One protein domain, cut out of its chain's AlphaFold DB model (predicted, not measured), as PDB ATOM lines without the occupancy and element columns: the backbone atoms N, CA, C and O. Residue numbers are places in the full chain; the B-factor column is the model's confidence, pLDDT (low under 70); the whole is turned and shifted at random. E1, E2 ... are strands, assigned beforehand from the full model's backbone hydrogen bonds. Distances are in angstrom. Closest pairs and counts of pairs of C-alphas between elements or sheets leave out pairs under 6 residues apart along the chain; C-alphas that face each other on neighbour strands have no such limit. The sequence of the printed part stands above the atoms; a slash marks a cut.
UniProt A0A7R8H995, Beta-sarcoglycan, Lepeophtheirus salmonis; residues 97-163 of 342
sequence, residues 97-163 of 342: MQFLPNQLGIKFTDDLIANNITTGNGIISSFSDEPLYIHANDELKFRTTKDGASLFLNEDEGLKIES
ATOM      1  N   MET A  97     225.122 192.934 244.945       71.81
ATOM      2  CA  MET A  97     224.058 193.115 243.949       71.81
ATOM      3  C   MET A  97     224.451 194.129 242.876       71.81
ATOM      4  O   MET A  97     224.682 195.303 243.159       71.81
ATOM      5  N   GLN A  98     224.447 193.699 241.619       74.62
ATOM      6  CA  GLN A  98     224.656 194.553 240.460       74.62
ATOM      7  C   GLN A  98     223.372 194.630 239.633       74.62
ATOM      8  O   GLN A  98     222.812 193.615 239.226       74.62
ATOM      9  N   PHE A  99     222.914 195.843 239.337       74.56
ATOM     10  CA  PHE A  99     221.818 196.044 238.393       74.56
ATOM     11  C   PHE A  99     222.346 195.922 236.963       74.56
ATOM     12  O   PHE A  99     223.304 196.604 236.599       74.56
ATOM     13  N   LEU A 100     221.709 195.083 236.144       74.50
ATOM     14  CA  LEU A 100     221.981 194.988 234.713       74.50
ATOM     15  C   LEU A 100     220.965 195.864 233.966       74.50
ATOM     16  O   LEU A 100     219.849 195.409 233.698       74.50
ATOM     17  N   PRO A 101     221.321 197.109 233.586       67.50
ATOM     18  CA  PRO A 101     220.380 198.037 232.958       67.50
ATOM     19  C   PRO A 101     219.870 197.536 231.601       67.50
ATOM     20  O   PRO A 101     218.766 197.881 231.200       67.50
ATOM     21  N   ASN A 102     220.650 196.696 230.915       69.06
ATOM     22  CA  ASN A 102     220.303 196.177 229.593       69.06
ATOM     23  C   ASN A 102     219.353 194.966 229.634       69.06
ATOM     24  O   ASN A 102     218.721 194.656 228.631       69.06
ATOM     25  N   GLN A 103     219.263 194.274 230.775       65.62
ATOM     26  CA  GLN A 103     218.447 193.063 230.938       65.62
ATOM     27  C   GLN A 103     217.342 193.219 231.992       65.62
ATOM     28  O   GLN A 103     216.627 192.259 232.257       65.62
ATOM     29  N   LEU A 104     217.188 194.416 232.588       70.62
ATOM     30  CA  LEU A 104     216.232 194.694 233.675       70.62
ATOM     31  C   LEU A 104     216.309 193.640 234.800       70.62
ATOM     32  O   LEU A 104     215.299 193.277 235.401       70.62
ATOM     33  N   GLY A 105     217.516 193.133 235.054       71.19
ATOM     34  CA  GLY A 105     217.790 192.045 235.987       71.19
ATOM     35  C   GLY A 105     218.739 192.478 237.098       71.19
ATOM     36  O   GLY A 105     219.483 193.453 236.961       71.19
ATOM     37  N   ILE A 106     218.712 191.742 238.204       77.56
ATOM     38  CA  ILE A 106     219.644 191.905 239.320       77.56
ATOM     39  C   ILE A 106     220.588 190.707 239.285       77.56
ATOM     40  O   ILE A 106     220.137 189.566 239.332       77.56
ATOM     41  N   LYS A 107     221.890 190.969 239.186       79.25
ATOM     42  CA  LYS A 107     222.939 189.965 239.350       79.25
ATOM     43  C   LYS A 107     223.385 189.956 240.802       79.25
ATOM     44  O   LYS A 107     223.776 190.996 241.331       79.25
ATOM     45  N   PHE A 108     223.382 188.780 241.408       80.50
ATOM     46  CA  PHE A 108     224.021 188.543 242.694       80.50
ATOM     47  C   PHE A 108     225.461 188.096 242.436       80.50
ATOM     48  O   PHE A 108     225.692 187.260 241.565       80.50
ATOM     49  N   THR A 109     226.424 188.738 243.099       75.12
ATOM     50  CA  THR A 109     227.858 188.408 242.930       75.12
ATOM     51  C   THR A 109     228.343 187.433 244.001       75.12
ATOM     52  O   THR A 109     229.281 186.686 243.753       75.12
ATOM     53  N   ASP A 110     227.658 187.414 245.144       76.81
ATOM     54  CA  ASP A 110     227.888 186.500 246.259       76.81
ATOM     55  C   ASP A 110     226.649 185.620 246.491       76.81
ATOM     56  O   ASP A 110     225.561 185.904 245.972       76.81
ATOM     57  N   ASP A 111     226.815 184.586 247.317       79.56
ATOM     58  CA  ASP A 111     225.753 183.660 247.705       79.56
ATOM     59  C   ASP A 111     224.566 184.392 248.351       79.56
ATOM     60  O   ASP A 111     224.694 185.113 249.347       79.56
ATOM     61  N   LEU A 112     223.373 184.176 247.795       81.19
ATOM     62  CA  LEU A 112     222.132 184.734 248.319       81.19
ATOM     63  C   LEU A 112     221.493 183.760 249.313       81.19
ATOM     64  O   LEU A 112     220.904 182.755 248.922       81.19
ATOM     65  N   ILE A 113     221.531 184.106 250.600       81.44
ATOM     66  CA  ILE A 113     220.812 183.373 251.648       81.44
ATOM     67  C   ILE A 113     219.470 184.068 251.891       81.44
ATOM     68  O   ILE A 113     219.413 185.146 252.485       81.44
ATOM     69  N   ALA A 114     218.379 183.462 251.424       80.81
ATOM     70  CA  ALA A 114     217.030 183.992 251.593       80.81
ATOM     71  C   ALA A 114     216.008 182.870 251.808       80.81
ATOM     72  O   ALA A 114     216.048 181.845 251.139       80.81
ATOM     73  N   ASN A 115     215.039 183.102 252.700       79.44
ATOM     74  CA  ASN A 115     213.972 182.132 252.980       79.44
ATOM     75  C   ASN A 115     212.906 182.079 251.874       79.44
ATOM     76  O   ASN A 115     212.217 181.078 251.719       79.44
ATOM     77  N   ASN A 116     212.704 183.184 251.153       81.69
ATOM     78  CA  ASN A 116     211.735 183.269 250.068       81.69
ATOM     79  C   ASN A 116     212.231 184.265 249.019       81.69
ATOM     80  O   ASN A 116     212.491 185.427 249.337       81.69
ATOM     81  N   ILE A 117     212.336 183.806 247.775       82.75
ATOM     82  CA  ILE A 117     212.736 184.616 246.630       82.75
ATOM     83  C   ILE A 117     211.504 184.773 245.742       82.75
ATOM     84  O   ILE A 117     210.958 183.797 245.234       82.75
ATOM     85  N   THR A 118     211.058 186.016 245.564       80.69
ATOM     86  CA  THR A 118     209.940 186.338 244.671       80.69
ATOM     87  C   THR A 118     210.452 187.179 243.517       80.69
ATOM     88  O   THR A 118     210.964 188.281 243.709       80.69
ATOM     89  N   THR A 119     210.318 186.651 242.306       77.56
ATOM     90  CA  THR A 119     210.767 187.327 241.090       77.56
ATOM     91  C   THR A 119     209.556 187.877 240.347       77.56
ATOM     92  O   THR A 119     208.639 187.130 240.021       77.56
ATOM     93  N   GLY A 120     209.555 189.176 240.033       72.81
ATOM     94  CA  GLY A 120     208.422 189.829 239.362       72.81
ATOM     95  C   GLY A 120     208.102 189.278 237.964       72.81
ATOM     96  O   GLY A 120     206.940 189.260 237.576       72.81
ATOM     97  N   ASN A 121     209.109 188.803 237.226       72.06
ATOM     98  CA  ASN A 121     208.946 188.163 235.915       72.06
ATOM     99  C   ASN A 121     209.058 186.625 235.968       72.06
ATOM    100  O   ASN A 121     208.962 185.985 234.928       72.06
ATOM    101  N   GLY A 122     209.269 186.036 237.152       72.88
ATOM    102  CA  GLY A 122     209.387 184.585 237.332       72.88
ATOM    103  C   GLY A 122     210.624 183.934 236.702       72.88
ATOM    104  O   GLY A 122     210.677 182.710 236.637       72.88
ATOM    105  N   ILE A 123     211.609 184.710 236.236       78.69
ATOM    106  CA  ILE A 123     212.809 184.170 235.583       78.69
ATOM    107  C   ILE A 123     213.974 184.188 236.568       78.69
ATOM    108  O   ILE A 123     214.386 185.245 237.043       78.69
ATOM    109  N   ILE A 124     214.523 183.009 236.843       84.38
ATOM    110  CA  ILE A 124     215.791 182.835 237.549       84.38
ATOM    111  C   ILE A 124     216.714 182.121 236.569       84.38
ATOM    112  O   ILE A 124     216.397 181.033 236.095       84.38
ATOM    113  N   SER A 125     217.819 182.762 236.215       81.38
ATOM    114  CA  SER A 125     218.744 182.274 235.195       81.38
ATOM    115  C   SER A 125     220.177 182.471 235.653       81.38
ATOM    116  O   SER A 125     220.479 183.469 236.306       81.38
ATOM    117  N   SER A 126     221.054 181.561 235.243       84.62
ATOM    118  CA  SER A 126     222.497 181.754 235.346       84.62
ATOM    119  C   SER A 126     223.092 182.213 234.014       84.62
ATOM    120  O   SER A 126     222.415 182.219 232.981       84.62
ATOM    121  N   PHE A 127     224.352 182.637 234.047       81.81
ATOM    122  CA  PHE A 127     225.126 182.959 232.853       81.81
ATOM    123  C   PHE A 127     225.441 181.687 232.058       81.81
ATOM    124  O   PHE A 127     225.527 180.604 232.623       81.81
ATOM    125  N   SER A 128     225.611 181.810 230.739       76.00
ATOM    126  CA  SER A 128     225.788 180.658 229.839       76.00
ATOM    127  C   SER A 128     226.940 179.722 230.218       76.00
ATOM    128  O   SER A 128     226.851 178.532 229.935       76.00
ATOM    129  N   ASP A 129     227.971 180.245 230.880       81.75
ATOM    130  CA  ASP A 129     229.178 179.498 231.248       81.75
ATOM    131  C   ASP A 129     229.214 179.097 232.736       81.75
ATOM    132  O   ASP A 129     230.181 178.485 233.187       81.75
ATOM    133  N   GLU A 130     228.173 179.425 233.508       82.62
ATOM    134  CA  GLU A 130     228.106 179.148 234.946       82.62
ATOM    135  C   GLU A 130     226.801 178.413 235.288       82.62
ATOM    136  O   GLU A 130     225.714 178.904 234.982       82.62
ATOM    137  N   PRO A 131     226.842 177.235 235.927       81.38
ATOM    138  CA  PRO A 131     225.628 176.556 236.377       81.38
ATOM    139  C   PRO A 131     224.960 177.297 237.549       81.38
ATOM    140  O   PRO A 131     225.629 177.862 238.413       81.38
ATOM    141  N   LEU A 132     223.624 177.267 237.597       85.56
ATOM    142  CA  LEU A 132     222.858 177.771 238.739       85.56
ATOM    143  C   LEU A 132     222.835 176.716 239.848       85.56
ATOM    144  O   LEU A 132     222.230 175.659 239.668       85.56
ATOM    145  N   TYR A 133     223.419 177.024 241.003       84.31
ATOM    146  CA  TYR A 133     223.297 176.188 242.196       84.31
ATOM    147  C   TYR A 133     222.247 176.764 243.139       84.31
ATOM    148  O   TYR A 133     222.334 177.918 243.552       84.31
ATOM    149  N   ILE A 134     221.250 175.950 243.483       86.06
ATOM    150  CA  ILE A 134     220.261 176.282 244.507       86.06
ATOM    151  C   ILE A 134     220.364 175.212 245.583       86.06
ATOM    152  O   ILE A 134     220.091 174.042 245.324       86.06
ATOM    153  N   HIS A 135     220.770 175.622 246.780       84.25
ATOM    154  CA  HIS A 135     220.875 174.748 247.941       84.25
ATOM    155  C   HIS A 135     219.709 175.011 248.892       84.25
ATOM    156  O   HIS A 135     219.446 176.156 249.260       84.25
ATOM    157  N   ALA A 136     219.024 173.944 249.293       82.56
ATOM    158  CA  ALA A 136     218.005 173.954 250.334       82.56
ATOM    159  C   ALA A 136     218.355 172.869 251.359       82.56
ATOM    160  O   ALA A 136     218.869 171.823 250.979       82.56
ATOM    161  N   ASN A 137     218.106 173.133 252.643       81.75
ATOM    162  CA  ASN A 137     218.424 172.174 253.705       81.75
ATOM    163  C   ASN A 137     217.383 171.054 253.830       81.75
ATOM    164  O   ASN A 137     217.757 169.944 254.171       81.75
ATOM    165  N   ASP A 138     216.107 171.366 253.574       82.81
ATOM    166  CA  ASP A 138     214.993 170.419 253.712       82.81
ATOM    167  C   ASP A 138     214.251 170.269 252.378       82.81
ATOM    168  O   ASP A 138     214.346 169.253 251.698       82.81
ATOM    169  N   GLU A 139     213.515 171.308 251.977       84.69
ATOM    170  CA  GLU A 139     212.621 171.261 250.821       84.69
ATOM    171  C   GLU A 139     212.857 172.461 249.911       84.69
ATOM    172  O   GLU A 139     212.931 173.612 250.358       84.69
ATOM    173  N   LEU A 140     212.919 172.193 248.608       85.88
ATOM    174  CA  LEU A 140     212.986 173.225 247.591       85.88
ATOM    175  C   LEU A 140     211.635 173.330 246.882       85.88
ATOM    176  O   LEU A 140     211.174 172.400 246.222       85.88
ATOM    177  N   LYS A 141     210.995 174.494 247.024       87.31
ATOM    178  CA  LYS A 141     209.634 174.740 246.544       87.31
ATOM    179  C   LYS A 141     209.589 175.880 245.540       87.31
ATOM    180  O   LYS A 141     209.706 177.048 245.910       87.31
ATOM    181  N   PHE A 142     209.314 175.557 244.281       86.25
ATOM    182  CA  PHE A 142     208.978 176.557 243.275       86.25
ATOM    183  C   PHE A 142     207.469 176.717 243.188       86.25
ATOM    184  O   PHE A 142     206.726 175.742 243.099       86.25
ATOM    185  N   ARG A 143     206.997 177.959 243.191       85.31
ATOM    186  CA  ARG A 143     205.572 178.270 243.109       85.31
ATOM    187  C   ARG A 143     205.370 179.478 242.206       85.31
ATOM    188  O   ARG A 143     205.984 180.514 242.432       85.31
ATOM    189  N   THR A 144     204.491 179.354 241.211       81.31
ATOM    190  CA  THR A 144     204.203 180.462 240.281       81.31
ATOM    191  C   THR A 144     203.348 181.554 240.936       81.31
ATOM    192  O   THR A 144     203.690 182.734 240.908       81.31
ATOM    193  N   THR A 145     202.273 181.161 241.618       77.44
ATOM    194  CA  THR A 145     201.338 182.044 242.332       77.44
ATOM    195  C   THR A 145     200.892 181.368 243.623       77.44
ATOM    196  O   THR A 145     201.033 180.155 243.750       77.44
ATOM    197  N   LYS A 146     200.337 182.116 244.592       73.56
ATOM    198  CA  LYS A 146     199.939 181.564 245.908       73.56
ATOM    199  C   LYS A 146     199.113 180.268 245.818       73.56
ATOM    200  O   LYS A 146     199.408 179.355 246.582       73.56
ATOM    201  N   ASP A 147     198.223 180.185 244.828       73.69
ATOM    202  CA  ASP A 147     197.345 179.034 244.562       73.69
ATOM    203  C   ASP A 147     197.600 178.379 243.186       73.69
ATOM    204  O   ASP A 147     196.715 177.754 242.611       73.69
ATOM    205  N   GLY A 148     198.781 178.597 242.596       77.44
ATOM    206  CA  GLY A 148     199.124 178.071 241.269       77.44
ATOM    207  C   GLY A 148     199.981 176.811 241.318       77.44
ATOM    208  O   GLY A 148     200.283 176.292 242.392       77.44
ATOM    209  N   ALA A 149     200.431 176.380 240.139       82.62
ATOM    210  CA  ALA A 149     201.366 175.274 239.975       82.62
ATOM    211  C   ALA A 149     202.563 175.390 240.928       82.62
ATOM    212  O   ALA A 149     203.211 176.446 241.030       82.62
ATOM    213  N   SER A 150     202.849 174.285 241.610       85.50
ATOM    214  CA  SER A 150     203.977 174.167 242.522       85.50
ATOM    215  C   SER A 150     204.791 172.918 242.232       85.50
ATOM    216  O   SER A 150     204.244 171.833 242.048       85.50
ATOM    217  N   LEU A 151     206.104 173.103 242.220       85.81
ATOM    218  CA  LEU A 151     207.104 172.060 242.100       85.81
ATOM    219  C   LEU A 151     207.807 171.936 243.446       85.81
ATOM    220  O   LEU A 151     208.318 172.926 243.970       85.81
ATOM    221  N   PHE A 152     207.827 170.729 243.976       86.88
ATOM    222  CA  PHE A 152     208.474 170.379 245.223       86.88
ATOM    223  C   PHE A 152     209.586 169.390 244.923       86.88
ATOM    224  O   PHE A 152     209.382 168.422 244.188       86.88
ATOM    225  N   LEU A 153     210.759 169.654 245.469       85.94
ATOM    226  CA  LEU A 153     211.896 168.760 245.395       85.94
ATOM    227  C   LEU A 153     212.345 168.462 246.823       85.94
ATOM    228  O   LEU A 153     212.726 169.375 247.560       85.94
ATOM    229  N   ASN A 154     212.262 167.187 247.183       84.44
ATOM    230  CA  ASN A 154     212.704 166.640 248.456       84.44
ATOM    231  C   ASN A 154     213.659 165.470 248.162       84.44
ATOM    232  O   ASN A 154     213.438 164.725 247.207       84.44
ATOM    233  N   GLU A 155     214.722 165.322 248.951       79.44
ATOM    234  CA  GLU A 155     215.665 164.206 248.806       79.44
ATOM    235  C   GLU A 155     214.990 162.848 249.059       79.44
ATOM    236  O   GLU A 155     215.264 161.892 248.333       79.44
ATOM    237  N   ASP A 156     214.063 162.776 250.020       80.75
ATOM    238  CA  ASP A 156     213.413 161.520 250.423       80.75
ATOM    239  C   ASP A 156     212.195 161.165 249.551       80.75
ATOM    240  O   ASP A 156     211.978 160.004 249.203       80.75
ATOM    241  N   GLU A 157     211.379 162.164 249.200       75.81
ATOM    242  CA  GLU A 157     210.120 161.971 248.454       75.81
ATOM    243  C   GLU A 157     210.269 162.196 246.937       75.81
ATOM    244  O   GLU A 157     209.345 161.918 246.169       75.81
ATOM    245  N   GLY A 158     211.427 162.683 246.485       80.62
ATOM    246  CA  GLY A 158     211.708 162.979 245.083       80.62
ATOM    247  C   GLY A 158     211.040 164.262 244.570       80.62
ATOM    248  O   GLY A 158     210.815 165.229 245.301       80.62
ATOM    249  N   LEU A 159     210.766 164.296 243.260       83.00
ATOM    250  CA  LEU A 159     210.123 165.427 242.587       83.00
ATOM    251  C   LEU A 159     208.599 165.272 242.631       83.00
ATOM    252  O   LEU A 159     208.042 164.382 241.989       83.00
ATOM    253  N   LYS A 160     207.911 166.187 243.310       84.56
ATOM    254  CA  LYS A 160     206.450 166.228 243.373       84.56
ATOM    255  C   LYS A 160     205.923 167.481 242.684       84.56
ATOM    256  O   LYS A 160     206.343 168.597 242.976       84.56
ATOM    257  N   ILE A 161     204.982 167.304 241.761       85.06
ATOM    258  CA  ILE A 161     204.348 168.408 241.031       85.06
ATOM    259  C   ILE A 161     202.874 168.457 241.420       85.06
ATOM    260  O   ILE A 161     202.159 167.471 241.270       85.06
ATOM    261  N   GLU A 162     202.413 169.599 241.923       83.75
ATOM    262  CA  GLU A 162     201.031 169.798 242.366       83.75
ATOM    263  C   GLU A 162     200.392 171.004 241.670       83.75
ATOM    264  O   GLU A 162     201.070 171.933 241.223       83.75
ATOM    265  N   SER A 163     199.056 171.018 241.631       79.94
ATOM    266  CA  SER A 163     198.255 172.136 241.103       79.94
ATOM    267  C   SER A 163     198.555 172.482 239.636       79.94
ATOM    268  O   SER A 163     198.498 173.642 239.226       79.94
TER     269      SER A 163
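This is residues 97 to 163 of the 342 residues of the protein "Beta-sarcoglycan" of Lepeophtheirus salmonis (UniProt A0A7R8H995). This domain has little regular structure: two small sheets, the hairpin E1 and E2 and the three-strand E3 - E4 - E5, stand at opposite ends, with residues 109 to 138 winding between them. The 67 printed residues have no named helix and five strands, E1 to E5 along the chain, holding 23 residues: all strand, both sheets antiparallel. The whole is loose, with a radius of gyration of the C-alphas of 13.8 A, and spans 39 by 24 by 22 A.

E1, residues 97 to 100, and E2, residues 105 to 108, form a hairpin; N 98 and O 107 are 2.8 A apart. E2 is apart from E3, residues 139 to 143. E3, E4, residues 150 to 154, and E5, residues 158 to 162, form a meander, each strand the antiparallel neighbour of the one before; N 142 and O 151 are 2.8 A apart, as are N 152 and O 160.

E1 begins at C-alpha 97 (224.058, 193.115, 243.949) and measures 9.7 A, E2 9.8 A, E3 12.6 A, E4 and E5 13.0 A each. E5 ends at C-alpha 162 (201.031, 169.798, 242.366).

The farthest C-alphas, Pro 101 and Asp 156, are 41.1 A apart. The printed part has no cut. The link E2 to E3 is long. Residues 101 to 103 have pLDDT under 70.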